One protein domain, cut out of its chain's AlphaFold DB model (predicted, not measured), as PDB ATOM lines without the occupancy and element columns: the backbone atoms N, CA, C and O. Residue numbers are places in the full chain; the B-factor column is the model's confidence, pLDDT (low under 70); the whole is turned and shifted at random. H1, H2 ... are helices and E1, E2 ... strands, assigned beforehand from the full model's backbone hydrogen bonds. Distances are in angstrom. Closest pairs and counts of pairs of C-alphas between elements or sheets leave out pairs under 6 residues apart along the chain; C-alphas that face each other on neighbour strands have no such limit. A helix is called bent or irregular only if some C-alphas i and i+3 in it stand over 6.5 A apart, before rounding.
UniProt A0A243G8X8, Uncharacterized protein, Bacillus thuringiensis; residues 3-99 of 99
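AT A GLANCE: This is residues 3 to 99 of the 99 residues of an uncharacterized protein of Bacillus thuringiensis (UniProt A0A243G8X8). A four-stranded antiparallel sheet forms a wall with two helices, H1 and H2, over one face and its other face bare; a loop-rich arm between the helices, with the short strand E4 in it, reaches away from the sheet and makes the length. H1 covers E3 and E2, while H2 covers E1 and E5. The printed part has 97 residues, with two named helices and five named strands in the order E1 E2 E3 H1 E4 H2 E5, and the sheet's order is E3 - E2 - E1 - E5. The class is mixed, helices and strands. The whole is compact, with a radius of gyration of the C-alphas of 13.4 A, yet its outline is only just elongated, spanning 42 by 27 by 25 A.

IN THESE COORDINATES: E1, residues 3 to 7, begins at C-alpha 3 (4.140, 8.369, -31.174). E2, residues 10 to 15, is 17.0 A long from first to last C-alpha, and E3 is residues 25 to 28. H1, residues 31 to 42, measures 15.5 A and ends at C-alpha 42 (-6.968, 7.684, -41.609). E4 is residues 61 to 63. H2, residues 76 to 89, measures 19.0 A; it is neither bent nor irregular, but only just: C-alphas 80 and 83 are 6.3 A apart. E5, residues 93 to 98, measures 15.5 A and ends at C-alpha 98 (9.639, 12.773, -31.424).

HOW THE PARTS SIT: E1, E2 and E3 form a meander, each strand the antiparallel neighbour of the one before; E1 and E2 are a hairpin, and so are E2 and E3. N 5 and O 12 are 2.8 A apart across E1 and E2, and N 13 and O 27 are 2.7 A apart across E2 and E3, both within hydrogen-bond range. E5 is antiparallel to E1, with N 4 and O 95 within hydrogen-bond range at 2.8 A. H1 and H2 are on the same face of the sheet, an arrangement of two layers, helices on one face of a sheet. H1 runs along the strands at a height over the sheet of 8.2 A; its closest C-alphas to E3 are those of Val 34 and Ser 27, 5.8 A. H2 runs along the strands at a height of 9.9 A, and its closest C-alphas to E5 are those of Lys 84 and Val 94, 6.4 A. H1 and H2 are apart. Every O i to N i+4 pair is within hydrogen-bond range in H1, and 7 of 10 are in H2. E4 pairs with no named strand, but residues 70 to 71 pair with it, antiparallel.

THE WHOLE: The two C-alphas farthest apart are those of Glu 9 and Gly 65, 42.4 A. The printed part has no cut. The links H1 to E4, 18 residues, and E4 to H2, 12 residues, are long. The mean pLDDT of the printed part is 84.0, and it is under 70 at residue 18, residues 45 to 55 and residues 64 to 68.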
ATOM      1  N   LEU A   3       4.633   9.054 -32.367       95.56
ATOM      2  CA  LEU A   3       4.140   8.369 -31.174       95.56
ATOM      3  C   LEU A   3       4.422   6.873 -31.283       95.56
ATOM      4  O   LEU A   3       4.288   6.301 -32.361       95.56
ATOM      5  N   LYS A   4       4.751   6.231 -30.165       96.62
ATOM      6  CA  LYS A   4       4.825   4.775 -30.024       96.62
ATOM      7  C   LYS A   4       3.719   4.306 -29.083       96.62
ATOM      8  O   LYS A   4       3.702   4.669 -27.911       96.62
ATOM      9  N   ILE A   5       2.808   3.498 -29.605       96.88
ATOM     10  CA  ILE A   5       1.692   2.882 -28.887       96.88
ATOM     11  C   ILE A   5       2.101   1.459 -28.516       96.88
ATOM     12  O   ILE A   5       2.606   0.744 -29.377       96.88
ATOM     13  N   LYS A   6       1.901   1.039 -27.264       96.75
ATOM     14  CA  LYS A   6       2.264  -0.305 -26.781       96.75
ATOM     15  C   LYS A   6       1.118  -0.970 -26.026       96.75
ATOM     16  O   LYS A   6       0.400  -0.298 -25.284       96.75
ATOM     17  N   ARG A   7       1.012  -2.296 -26.153       93.12
ATOM     18  CA  ARG A   7       0.187  -3.168 -25.305       93.12
ATOM     19  C   ARG A   7       0.891  -4.514 -25.137       93.12
ATOM     20  O   ARG A   7       0.894  -5.329 -26.049       93.12
ATOM     21  N   GLY A   8       1.494  -4.741 -23.971       91.75
ATOM     22  CA  GLY A   8       2.397  -5.881 -23.793       91.75
ATOM     23  C   GLY A   8       3.606  -5.764 -24.726       91.75
ATOM     24  O   GLY A   8       4.252  -4.717 -24.763       91.75
ATOM     25  N   GLU A   9       3.887  -6.822 -25.485       93.88
ATOM     26  CA  GLU A   9       4.980  -6.864 -26.473       93.88
ATOM     27  C   GLU A   9       4.594  -6.256 -27.834       93.88
ATOM     28  O   GLU A   9       5.464  -5.928 -28.649       93.88
ATOM     29  N   ASP A  10       3.297  -6.057 -28.075       95.75
ATOM     30  CA  ASP A  10       2.797  -5.440 -29.298       95.75
ATOM     31  C   ASP A  10       3.023  -3.928 -29.273       95.75
ATOM     32  O   ASP A  10       2.750  -3.243 -28.278       95.75
ATOM     33  N   PHE A  11       3.472  -3.383 -30.400       96.62
ATOM     34  CA  PHE A  11       3.631  -1.955 -30.591       96.62
ATOM     35  C   PHE A  11       3.291  -1.490 -32.007       96.62
ATOM     36  O   PHE A  11       3.428  -2.205 -33.003       96.62
ATOM     37  N   ALA A  12       2.910  -0.221 -32.086       97.50
ATOM     38  CA  ALA A  12       2.753   0.511 -33.328       97.50
ATOM     39  C   ALA A  12       3.317   1.926 -33.195       97.50
ATOM     40  O   ALA A  12       3.379   2.491 -32.105       97.50
ATOM     41  N   PHE A  13       3.722   2.503 -34.312       96.56
ATOM     42  CA  PHE A  13       4.151   3.875 -34.459       96.56
ATOM     43  C   PHE A  13       3.108   4.654 -35.244       96.56
ATOM     44  O   PHE A  13       2.558   4.148 -36.221       96.56
ATOM     45  N   ILE A  14       2.868   5.889 -34.819       95.62
ATOM     46  CA  ILE A  14       2.068   6.873 -35.543       95.62
ATOM     47  C   ILE A  14       2.985   8.038 -35.859       95.62
ATOM     48  O   ILE A  14       3.488   8.691 -34.946       95.62
ATOM     49  N   ASP A  15       3.187   8.289 -37.142       94.12
ATOM     50  CA  ASP A  15       4.026   9.363 -37.651       94.12
ATOM     51  C   ASP A  15       3.159  10.371 -38.410       94.12
ATOM     52  O   ASP A  15       2.549  10.047 -39.432       94.12
ATOM     53  N   ASN A  16       3.088  11.596 -37.885       90.94
ATOM     54  CA  ASN A  16       2.401  12.714 -38.528       90.94
ATOM     55  C   ASN A  16       3.362  13.743 -39.153       90.94
ATOM     56  O   ASN A  16       2.916  14.815 -39.548       90.94
ATOM     57  N   GLU A  17       4.670  13.463 -39.230       86.25
ATOM     58  CA  GLU A  17       5.634  14.291 -39.982       86.25
ATOM     59  C   GLU A  17       5.472  14.111 -41.489       86.25
ATOM     60  O   GLU A  17       5.662  15.059 -42.245       86.25
ATOM     61  N   GLY A  18       5.081  12.911 -41.918       69.00
ATOM     62  CA  GLY A  18       4.760  12.589 -43.308       69.00
ATOM     63  C   GLY A  18       3.290  12.792 -43.686       69.00
ATOM     64  O   GLY A  18       2.820  12.086 -44.574       69.00
ATOM     65  N   ASP A  19       2.550  13.672 -42.999       71.44
ATOM     66  CA  ASP A  19       1.117  13.892 -43.257       71.44
ATOM     67  C   ASP A  19       0.848  14.289 -44.717       71.44
ATOM     68  O   ASP A  19       1.395  15.265 -45.236       71.44
ATOM     69  N   ILE A  20      -0.045  13.539 -45.363       72.25
ATOM     70  CA  ILE A  20      -0.615  13.849 -46.672       72.25
ATOM     71  C   ILE A  20      -2.138  13.837 -46.518       72.25
ATOM     72  O   ILE A  20      -2.726  12.823 -46.159       72.25
ATOM     73  N   GLN A  21      -2.797  14.956 -46.836       77.06
ATOM     74  CA  GLN A  21      -4.266  15.070 -46.832       77.06
ATOM     75  C   GLN A  21      -4.950  14.765 -45.479       77.06
ATOM     76  O   GLN A  21      -6.073  14.254 -45.460       77.06
ATOM     77  N   HIS A  22      -4.335  15.156 -44.357       82.25
ATOM     78  CA  HIS A  22      -4.855  14.951 -42.994       82.25
ATOM     79  C   HIS A  22      -4.819  13.489 -42.533       82.25
ATOM     80  O   HIS A  22      -5.703  13.042 -41.795       82.25
ATOM     81  N   GLN A  23      -3.804  12.754 -42.977       86.69
ATOM     82  CA  GLN A  23      -3.563  11.356 -42.635       86.69
ATOM     83  C   GLN A  23      -2.209  11.208 -41.945       86.69
ATOM     84  O   GLN A  23      -1.318  12.041 -42.071       86.69
ATOM     85  N   VAL A  24      -2.050  10.136 -41.184       91.19
ATOM     86  CA  VAL A  24      -0.801   9.774 -40.512       91.19
ATOM     87  C   VAL A  24      -0.288   8.459 -41.070       91.19
ATOM     88  O   VAL A  24      -1.061   7.618 -41.522       91.19
ATOM     89  N   ARG A  25       1.015   8.223 -40.994       94.25
ATOM     90  CA  ARG A  25       1.568   6.902 -41.278       94.25
ATOM     91  C   ARG A  25       1.482   6.037 -40.025       94.25
ATOM     92  O   ARG A  25       1.922   6.463 -38.959       94.25
ATOM     93  N   VAL A  26       0.971   4.813 -40.165       94.69
ATOM     94  CA  VAL A  26       0.938   3.814 -39.088       94.69
ATOM     95  C   VAL A  26       1.787   2.602 -39.475       94.69
ATOM     96  O   VAL A  26       1.693   2.099 -40.592       94.69
ATOM     97  N   SER A  27       2.646   2.138 -38.572       96.25
ATOM     98  CA  SER A  27       3.493   0.947 -38.762       96.25
ATOM     99  C   SER A  27       3.742   0.246 -37.427       96.25
ATOM    100  O   SER A  27       3.458   0.821 -36.388       96.25
ATOM    101  N   GLY A  28       4.231  -0.994 -37.394       96.06
ATOM    102  CA  GLY A  28       4.406  -1.715 -36.127       96.06
ATOM    103  C   GLY A  28       4.757  -3.185 -36.305       96.06
ATOM    104  O   GLY A  28       4.892  -3.649 -37.435       96.06
ATOM    105  N   ASN A  29       4.901  -3.905 -35.190       96.31
ATOM    106  CA  ASN A  29       5.158  -5.352 -35.192       96.31
ATOM    107  C   ASN A  29       3.875  -6.203 -35.157       96.31
ATOM    108  O   ASN A  29       3.954  -7.409 -35.358       96.31
ATOM    109  N   ASN A  30       2.711  -5.592 -34.918       95.62
ATOM    110  CA  ASN A  30       1.422  -6.277 -34.862       95.62
ATOM    111  C   ASN A  30       0.460  -5.705 -35.913       95.62
ATOM    112  O   ASN A  30      -0.029  -4.582 -35.778       95.62
ATOM    113  N   GLU A  31       0.166  -6.482 -36.957       95.12
ATOM    114  CA  GLU A  31      -0.677  -6.034 -38.076       95.12
ATOM    115  C   GLU A  31      -2.106  -5.676 -37.651       95.12
ATOM    116  O   GLU A  31      -2.680  -4.714 -38.164       95.12
ATOM    117  N   SER A  32      -2.683  -6.410 -36.694       94.19
ATOM    118  CA  SER A  32      -4.040  -6.147 -36.204       94.19
ATOM    119  C   SER A  32      -4.120  -4.797 -35.487       94.19
ATOM    120  O   SER A  32      -5.054  -4.021 -35.714       94.19
ATOM    121  N   LEU A  33      -3.126  -4.488 -34.649       94.69
ATOM    122  CA  LEU A  33      -2.999  -3.192 -33.987       94.69
ATOM    123  C   LEU A  33      -2.804  -2.073 -35.013       94.69
ATOM    124  O   LEU A  33      -3.543  -1.090 -34.988       94.69
ATOM    125  N   VAL A  34      -1.860  -2.245 -35.944       96.19
ATOM    126  CA  VAL A  34      -1.571  -1.269 -37.007       96.19
ATOM    127  C   VAL A  34      -2.828  -0.959 -37.814       96.19
ATOM    128  O   VAL A  34      -3.204   0.204 -37.929       96.19
ATOM    129  N   LYS A  35      -3.536  -1.984 -38.298       94.56
ATOM    130  CA  LYS A  35      -4.767  -1.821 -39.081       94.56
ATOM    131  C   LYS A  35      -5.884  -1.144 -38.288       94.56
ATOM    132  O   LYS A  35      -6.646  -0.355 -38.840       94.56
ATOM    133  N   SER A  36      -5.994  -1.438 -36.994       91.62
ATOM    134  CA  SER A  36      -6.996  -0.808 -36.129       91.62
ATOM    135  C   SER A  36      -6.714   0.683 -35.936       91.62
ATOM    136  O   SER A  36      -7.617   1.500 -36.093       91.62
ATOM    137  N   LEU A  37      -5.460   1.047 -35.652       93.62
ATOM    138  CA  LEU A  37      -5.045   2.443 -35.503       93.62
ATOM    139  C   LEU A  37      -5.173   3.212 -36.825       93.62
ATOM    140  O   LEU A  37      -5.672   4.335 -36.824       93.62
ATOM    141  N   ASP A  38      -4.793   2.594 -37.944       92.88
ATOM    142  CA  ASP A  38      -4.954   3.158 -39.287       92.88
ATOM    143  C   ASP A  38      -6.430   3.448 -39.596       92.88
ATOM    144  O   ASP A  38      -6.784   4.569 -39.957       92.88
ATOM    145  N   ASN A  39      -7.324   2.494 -39.317       89.75
ATOM    146  CA  ASN A  39      -8.763   2.702 -39.463       89.75
ATOM    147  C   ASN A  39      -9.282   3.851 -38.589       89.75
ATOM    148  O   ASN A  39     -10.116   4.640 -39.031       89.75
ATOM    149  N   ILE A  40      -8.802   3.967 -37.350       88.38
ATOM    150  CA  ILE A  40      -9.237   5.041 -36.453       88.38
ATOM    151  C   ILE A  40      -8.741   6.404 -36.945       88.38
ATOM    152  O   ILE A  40      -9.485   7.380 -36.835       88.38
ATOM    153  N   LEU A  41      -7.519   6.503 -37.470       89.38
ATOM    154  CA  LEU A  41      -6.872   7.785 -37.766       89.38
ATOM    155  C   LEU A  41      -7.063   8.255 -39.212       89.38
ATOM    156  O   LEU A  41      -7.288   9.444 -39.426       89.38
ATOM    157  N   ASN A  42      -7.036   7.345 -40.185       88.19
ATOM    158  CA  ASN A  42      -6.968   7.684 -41.609       88.19
ATOM    159  C   ASN A  42      -8.286   7.501 -42.360       88.19
ATOM    160  O   ASN A  42      -8.517   8.180 -43.367       88.19
ATOM    161  N   VAL A  43      -9.182   6.633 -41.877       82.94
ATOM    162  CA  VAL A  43     -10.509   6.491 -42.483       82.94
ATOM    163  C   VAL A  43     -11.362   7.695 -42.095       82.94
ATOM    164  O   VAL A  43     -11.585   7.992 -40.916       82.94
ATOM    165  N   GLN A  44     -11.877   8.389 -43.113       70.75
ATOM    166  CA  GLN A  44     -12.818   9.496 -42.950       70.75
ATOM    167  C   GLN A  44     -14.194   8.969 -42.516       70.75
ATOM    168  O   GLN A  44     -15.160   8.956 -43.275       70.75
ATOM    169  N   THR A  45     -14.303   8.530 -41.267       62.59
ATOM    170  CA  THR A  45     -15.588   8.272 -40.626       62.59
ATOM    171  C   THR A  45     -16.178   9.610 -40.194       62.59
ATOM    172  O   THR A  45     -15.621  10.280 -39.323       62.59
ATOM    173  N   GLY A  46     -17.295  10.026 -40.791       58.06
ATOM    174  CA  GLY A  46     -18.032  11.175 -40.269       58.06
ATOM    175  C   GLY A  46     -18.493  10.885 -38.835       58.06
ATOM    176  O   GLY A  46     -19.071   9.827 -38.578       58.06
ATOM    177  N   ILE A  47     -18.234  11.809 -37.909       59.78
ATOM    178  CA  ILE A  47     -18.627  11.682 -36.498       59.78
ATOM    179  C   ILE A  47     -20.147  11.828 -36.394       59.78
ATOM    180  O   ILE A  47     -20.680  12.934 -36.479       59.78
ATOM    181  N   ARG A  48     -20.867  10.709 -36.261       52.56
ATOM    182  CA  ARG A  48     -22.342  10.680 -36.324       52.56
ATOM    183  C   ARG A  48     -23.024  11.272 -35.086       52.56
ATOM    184  O   ARG A  48     -24.194  11.640 -35.174       52.56
ATOM    185  N   PHE A  49     -22.325  11.411 -33.958       51.03
ATOM    186  CA  PHE A  49     -22.921  11.864 -32.702       51.03
ATOM    187  C   PHE A  49     -22.536  13.310 -32.360       51.03
ATOM    188  O   PHE A  49     -21.374  13.628 -32.126       51.03
ATOM    189  N   ARG A  50     -23.537  14.196 -32.224       47.94
ATOM    190  CA  ARG A  50     -23.344  15.582 -31.739       47.94
ATOM    191  C   ARG A  50     -22.679  15.651 -30.351       47.94
ATOM    192  O   ARG A  50     -22.066  16.664 -30.032       47.94
ATOM    193  N   GLY A  51     -22.795  14.592 -29.543       53.91
ATOM    194  CA  GLY A  51     -22.163  14.482 -28.225       53.91
ATOM    195  C   GLY A  51     -20.647  14.257 -28.265       53.91
ATOM    196  O   GLY A  51     -19.959  14.761 -27.388       53.91
ATOM    197  N   GLU A  52     -20.115  13.593 -29.298       57.56
ATOM    198  CA  GLU A  52     -18.674  13.295 -29.432       57.56
ATOM    199  C   GLU A  52     -17.850  14.526 -29.846       57.56
ATOM    200  O   GLU A  52     -16.657  14.611 -29.573       57.56
ATOM    201  N   ILE A  53     -18.495  15.523 -30.456       59.94
ATOM    202  CA  ILE A  53     -17.862  16.802 -30.824       59.94
ATOM    203  C   ILE A  53     -17.824  17.757 -29.623       59.94
ATOM    204  O   ILE A  53     -17.058  18.721 -29.618       59.94
ATOM    205  N   LYS A  54     -18.643  17.519 -28.586       61.53
ATOM    206  CA  LYS A  54     -18.711  18.372 -27.396       61.53
ATOM    207  C   LYS A  54     -17.387  18.262 -26.632       61.53
ATOM    208  O   LYS A  54     -17.183  17.342 -25.850       61.53
ATOM    209  N   GLY A  55     -16.485  19.206 -26.888       69.75
ATOM    210  CA  GLY A  55     -15.134  19.235 -26.323       69.75
ATOM    211  C   GLY A  55     -14.009  19.173 -27.358       69.75
ATOM    212  O   GLY A  55     -12.864  19.382 -26.969       69.75
ATOM    213  N   ILE A  56     -14.299  18.946 -28.647       75.62
ATOM    214  CA  ILE A  56     -13.315  19.071 -29.734       75.62
ATOM    215  C   ILE A  56     -13.283  20.532 -30.229       75.62
ATOM    216  O   ILE A  56     -14.320  21.063 -30.630       75.62
ATOM    217  N   PRO A  57     -12.116  21.203 -30.237       81.25
ATOM    218  CA  PRO A  57     -11.979  22.574 -30.702       81.25
ATOM    219  C   PRO A  57     -12.362  22.727 -32.174       81.25
ATOM    220  O   PRO A  57     -11.918  21.948 -33.016       81.25
ATOM    221  N   ASN A  58     -13.076  23.808 -32.511       81.50
ATOM    222  CA  ASN A  58     -13.497  24.103 -33.888       81.50
ATOM    223  C   ASN A  58     -12.336  24.109 -34.898       81.50
ATOM    224  O   ASN A  58     -12.523  23.717 -36.043       81.50
ATOM    225  N   LYS A  59     -11.124  24.491 -34.471       83.19
ATOM    226  CA  LYS A  59      -9.908  24.476 -35.307       83.19
ATOM    227  C   LYS A  59      -9.493  23.082 -35.798       83.19
ATOM    228  O   LYS A  59      -8.694  22.983 -36.722       83.19
ATOM    229  N   LEU A  60      -9.987  22.015 -35.168       83.19
ATOM    230  CA  LEU A  60      -9.751  20.638 -35.601       83.19
ATOM    231  C   LEU A  60     -10.801  20.158 -36.609       83.19
ATOM    232  O   LEU A  60     -10.624  19.093 -37.186       83.19
ATOM    233  N   ILE A  61     -11.878  20.910 -36.839       82.00
ATOM    234  CA  ILE A  61     -12.951  20.529 -37.760       82.00
ATOM    235  C   ILE A  61     -12.549  20.949 -39.180       82.00
ATOM    236  O   ILE A  61     -12.392  22.132 -39.463       82.00
ATOM    237  N   THR A  62     -12.389  19.981 -40.086       75.50
ATOM    238  CA  THR A  62     -11.930  20.221 -41.471       75.50
ATOM    239  C   THR A  62     -13.066  20.488 -42.448       75.50
ATOM    240  O   THR A  62     -12.860  21.148 -43.464       75.50
ATOM    241  N   LYS A  63     -14.275  19.996 -42.161       71.12
ATOM    242  CA  LYS A  63     -15.489  20.315 -42.923       71.12
ATOM    243  C   LYS A  63     -16.635  20.579 -41.959       71.12
ATOM    244  O   LYS A  63     -17.185  19.652 -41.363       71.12
ATOM    245  N   SER A  64     -17.006  21.848 -41.834       58.84
ATOM    246  CA  SER A  64     -18.244  22.278 -41.192       58.84
ATOM    247  C   SER A  64     -19.374  22.277 -42.235       58.84
ATOM    248  O   SER A  64     -19.190  22.713 -43.366       58.84
ATOM    249  N   GLY A  65     -20.539  21.718 -41.896       56.00
ATOM    250  CA  GLY A  65     -21.740  21.777 -42.748       56.00
ATOM    251  C   GLY A  65     -22.101  20.504 -43.525       56.00
ATOM    252  O   GLY A  65     -23.241  20.385 -43.968       56.00
ATOM    253  N   LYS A  66     -21.210  19.509 -43.631       56.84
ATOM    254  CA  LYS A  66     -21.615  18.139 -43.998       56.84
ATOM    255  C   LYS A  66     -21.975  17.397 -42.718       56.84
ATOM    256  O   LYS A  66     -21.191  17.390 -41.779       56.84
ATOM    257  N   ASN A  67     -23.176  16.829 -42.661       61.34
ATOM    258  CA  ASN A  67     -23.616  16.017 -41.534       61.34
ATOM    259  C   ASN A  67     -23.275  14.554 -41.889       61.34
ATOM    260  O   ASN A  67     -23.961  13.986 -42.740       61.34
ATOM    261  N   PRO A  68     -22.195  13.965 -41.344       63.94
ATOM    262  CA  PRO A  68     -21.490  14.358 -40.123       63.94
ATOM    263  C   PRO A  68     -20.156  15.105 -40.367       63.94
ATOM    264  O   PRO A  68     -19.517  14.885 -41.400       63.94
ATOM    265  N   PRO A  69     -19.710  15.964 -39.426       72.69
ATOM    266  CA  PRO A  69     -18.475  16.727 -39.577       72.69
ATOM    267  C   PRO A  69     -17.242  15.824 -39.534       72.69
ATOM    268  O   PRO A  69     -17.245  14.744 -38.932       72.69
ATOM    269  N   THR A  70     -16.172  16.295 -40.169       77.94
ATOM    270  CA  THR A  70     -14.871  15.619 -40.204       77.94
ATOM    271  C   THR A  70     -13.848  16.380 -39.377       77.94
ATOM    272  O   THR A  70     -13.847  17.612 -39.353       77.94
ATOM    273  N   ILE A  71     -12.957  15.639 -38.721       82.00
ATOM    274  CA  ILE A  71     -11.884  16.181 -37.885       82.00
ATOM    275  C   ILE A  71     -10.513  15.896 -38.499       82.00
ATOM    276  O   ILE A  71     -10.328  14.883 -39.172       82.00
ATOM    277  N   ASN A  72      -9.552  16.781 -38.256       86.50
ATOM    278  CA  ASN A  72      -8.154  16.585 -38.607       86.50
ATOM    279  C   ASN A  72      -7.473  15.706 -37.546       86.50
ATOM    280  O   ASN A  72      -7.008  16.217 -36.524       86.50
ATOM    281  N   LYS A  73      -7.414  14.393 -37.791       87.31
ATOM    282  CA  LYS A  73      -6.805  13.426 -36.866       87.31
ATOM    283  C   LYS A  73      -5.274  13.390 -36.937       87.31
ATOM    284  O   LYS A  73      -4.657  12.918 -35.988       87.31
ATOM    285  N   SER A  74      -4.658  13.932 -37.991       89.19
ATOM    286  CA  SER A  74      -3.198  14.105 -38.056       89.19
ATOM    287  C   SER A  74      -2.705  15.288 -37.219       89.19
ATOM    288  O   SER A  74      -1.511  15.402 -36.936       89.19
ATOM    289  N   ASN A  75      -3.609  16.171 -36.778       90.25
ATOM    290  CA  ASN A  75      -3.245  17.332 -35.983       90.25
ATOM    291  C   ASN A  75      -2.586  16.922 -34.656       90.25
ATOM    292  O   ASN A  75      -3.128  16.122 -33.893       90.25
ATOM    293  N   LYS A  76      -1.452  17.555 -34.332       90.50
ATOM    294  CA  LYS A  76      -0.700  17.300 -33.095       90.50
ATOM    295  C   LYS A  76      -1.556  17.432 -31.831       90.50
ATOM    296  O   LYS A  76      -1.423  16.614 -30.928       90.50
ATOM    297  N   LEU A  77      -2.445  18.424 -31.769       89.50
ATOM    298  CA  LEU A  77      -3.349  18.609 -30.632       89.50
ATOM    299  C   LEU A  77      -4.308  17.427 -30.486       89.50
ATOM    300  O   LEU A  77      -4.494  16.919 -29.386       89.50
ATOM    301  N   TYR A  78      -4.884  16.969 -31.601       90.19
ATOM    302  CA  TYR A  78      -5.784  15.820 -31.598       90.19
ATOM    303  C   TYR A  78      -5.075  14.572 -31.066       90.19
ATOM    304  O   TYR A  78      -5.569  13.917 -30.148       90.19
ATOM    305  N   LEU A  79      -3.889  14.284 -31.611       91.38
ATOM    306  CA  LEU A  79      -3.089  13.127 -31.224       91.38
ATOM    307  C   LEU A  79      -2.705  13.162 -29.735       91.38
ATOM    308  O   LEU A  79      -2.764  12.135 -29.063       91.38
ATOM    309  N   MET A  80      -2.364  14.342 -29.211       91.12
ATOM    310  CA  MET A  80      -1.868  14.511 -27.843       91.12
ATOM    311  C   MET A  80      -2.945  14.593 -26.766       91.12
ATOM    312  O   MET A  80      -2.727  14.094 -25.666       91.12
ATOM    313  N   GLU A  81      -4.075  15.239 -27.045       87.81
ATOM    314  CA  GLU A  81      -5.094  15.503 -26.020       87.81
ATOM    315  C   GLU A  81      -6.262  14.519 -26.079       87.81
ATOM    316  O   GLU A  81      -6.804  14.138 -25.042       87.81
ATOM    317  N   TYR A  82      -6.645  14.091 -27.282       88.38
ATOM    318  CA  TYR A  82      -7.841  13.275 -27.490       88.38
ATOM    319  C   TYR A  82      -7.450  11.821 -27.699       88.38
ATOM    320  O   TYR A  82      -7.800  10.955 -26.904       88.38
ATOM    321  N   PHE A  83      -6.642  11.563 -28.724       90.38
ATOM    322  CA  PHE A  83      -6.306  10.200 -29.105       90.38
ATOM    323  C   PHE A  83      -5.449   9.486 -28.055       90.38
ATOM    324  O   PHE A  83      -5.760   8.360 -27.672       90.38
ATOM    325  N   LYS A  84      -4.410  10.155 -27.532       91.94
ATOM    326  CA  LYS A  84      -3.590   9.633 -26.430       91.94
ATOM    327  C   LYS A  84      -4.448   9.245 -25.224       91.94
ATOM    328  O   LYS A  84      -4.327   8.126 -24.741       91.94
ATOM    329  N   ARG A  85      -5.331  10.143 -24.777       90.38
ATOM    330  CA  ARG A  85      -6.230   9.899 -23.640       90.38
ATOM    331  C   ARG A  85      -7.104   8.671 -23.881       90.38
ATOM    332  O   ARG A  85      -7.200   7.809 -23.015       90.38
ATOM    333  N   ASP A  86      -7.728   8.586 -25.053       89.62
ATOM    334  CA  ASP A  86      -8.643   7.493 -25.377       89.62
ATOM    335  C   ASP A  86      -7.909   6.140 -25.470       89.62
ATOM    336  O   ASP A  86      -8.464   5.115 -25.077       89.62
ATOM    337  N   LEU A  87      -6.656   6.124 -25.938       92.31
ATOM    338  CA  LEU A  87      -5.798   4.935 -25.923       92.31
ATOM    339  C   LEU A  87      -5.376   4.531 -24.504       92.31
ATOM    340  O   LEU A  87      -5.430   3.351 -24.162       92.31
ATOM    341  N   GLU A  88      -4.989   5.494 -23.668       92.44
ATOM    342  CA  GLU A  88      -4.606   5.237 -22.273       92.44
ATOM    343  C   GLU A  88      -5.782   4.662 -21.467       92.44
ATOM    344  O   GLU A  88      -5.605   3.700 -20.723       92.44
ATOM    345  N   LEU A  89      -7.006   5.159 -21.693       91.44
ATOM    346  CA  LEU A  89      -8.233   4.598 -21.107       91.44
ATOM    347  C   LEU A  89      -8.518   3.155 -21.557       91.44
ATOM    348  O   LEU A  89      -9.158   2.399 -20.830       91.44
ATOM    349  N   GLN A  90      -8.037   2.760 -22.734       90.50
ATOM    350  CA  GLN A  90      -8.137   1.393 -23.256       90.50
ATOM    351  C   GLN A  90      -6.975   0.488 -22.802       90.50
ATOM    352  O   GLN A  90      -6.892  -0.667 -23.226       90.50
ATOM    353  N   GLY A  91      -6.082   0.989 -21.942       93.19
ATOM    354  CA  GLY A  91      -4.956   0.236 -21.391       93.19
ATOM    355  C   GLY A  91      -3.711   0.204 -22.280       93.19
ATOM    356  O   GLY A  91      -2.828  -0.623 -22.055       93.19
ATOM    357  N   PHE A  92      -3.619   1.075 -23.288       96.00
ATOM    358  CA  PHE A  92      -2.388   1.250 -24.059       96.00
ATOM    359  C   PHE A  92      -1.430   2.208 -23.351       96.00
ATOM    360  O   PHE A  92      -1.840   3.172 -22.710       96.00
ATOM    361  N   THR A  93      -0.130   1.988 -23.524       96.94
ATOM    362  CA  THR A  93       0.888   2.993 -23.196       96.94
ATOM    363  C   THR A  93       1.217   3.805 -24.440       96.94
ATOM    364  O   THR A  93       1.414   3.235 -25.514       96.94
ATOM    365  N   VAL A  94       1.308   5.128 -24.295       96.31
ATOM    366  CA  VAL A  94       1.646   6.052 -25.383       96.31
ATOM    367  C   VAL A  94       2.929   6.799 -25.035       96.31
ATOM    368  O   VAL A  94       2.980   7.546 -24.064       96.31
ATOM    369  N   GLU A  95       3.968   6.608 -25.840       95.38
ATOM    370  CA  GLU A  95       5.283   7.233 -25.682       95.38
ATOM    371  C   GLU A  95       5.542   8.210 -26.838       95.38
ATOM    372  O   GLU A  95       5.308   7.881 -28.001       95.38
ATOM    373  N   ILE A  96       6.035   9.414 -26.538       94.00
ATOM    374  CA  ILE A  96       6.423  10.391 -27.564       94.00
ATOM    375  C   ILE A  96       7.885  10.138 -27.922       94.00
ATOM    376  O   ILE A  96       8.776  10.422 -27.128       94.00
ATOM    377  N   ILE A  97       8.127   9.630 -29.127       93.88
ATOM    378  CA  ILE A  97       9.484   9.377 -29.630       93.88
ATOM    379  C   ILE A  97      10.084  10.660 -30.210       93.88
ATOM    380  O   ILE A  97      11.280  10.911 -30.079       93.88
ATOM    381  N   LYS A  98       9.244  11.487 -30.844       89.31
ATOM    382  CA  LYS A  98       9.639  12.773 -31.424       89.31
ATOM    383  C   LYS A  98       8.477  13.764 -31.375       89.31
ATOM    384  O   LYS A  98       7.375  13.438 -31.823       89.31
ATOM    385  N   ALA A  99       8.720  14.950 -30.816       82.75
ATOM    386  CA  ALA A  99       7.717  15.999 -30.605       82.75
ATOM    387  C   ALA A  99       7.577  16.939 -31.804       82.75
ATOM    388  O   ALA A  99       8.606  17.303 -32.403       82.75
TER     389      ALA A  99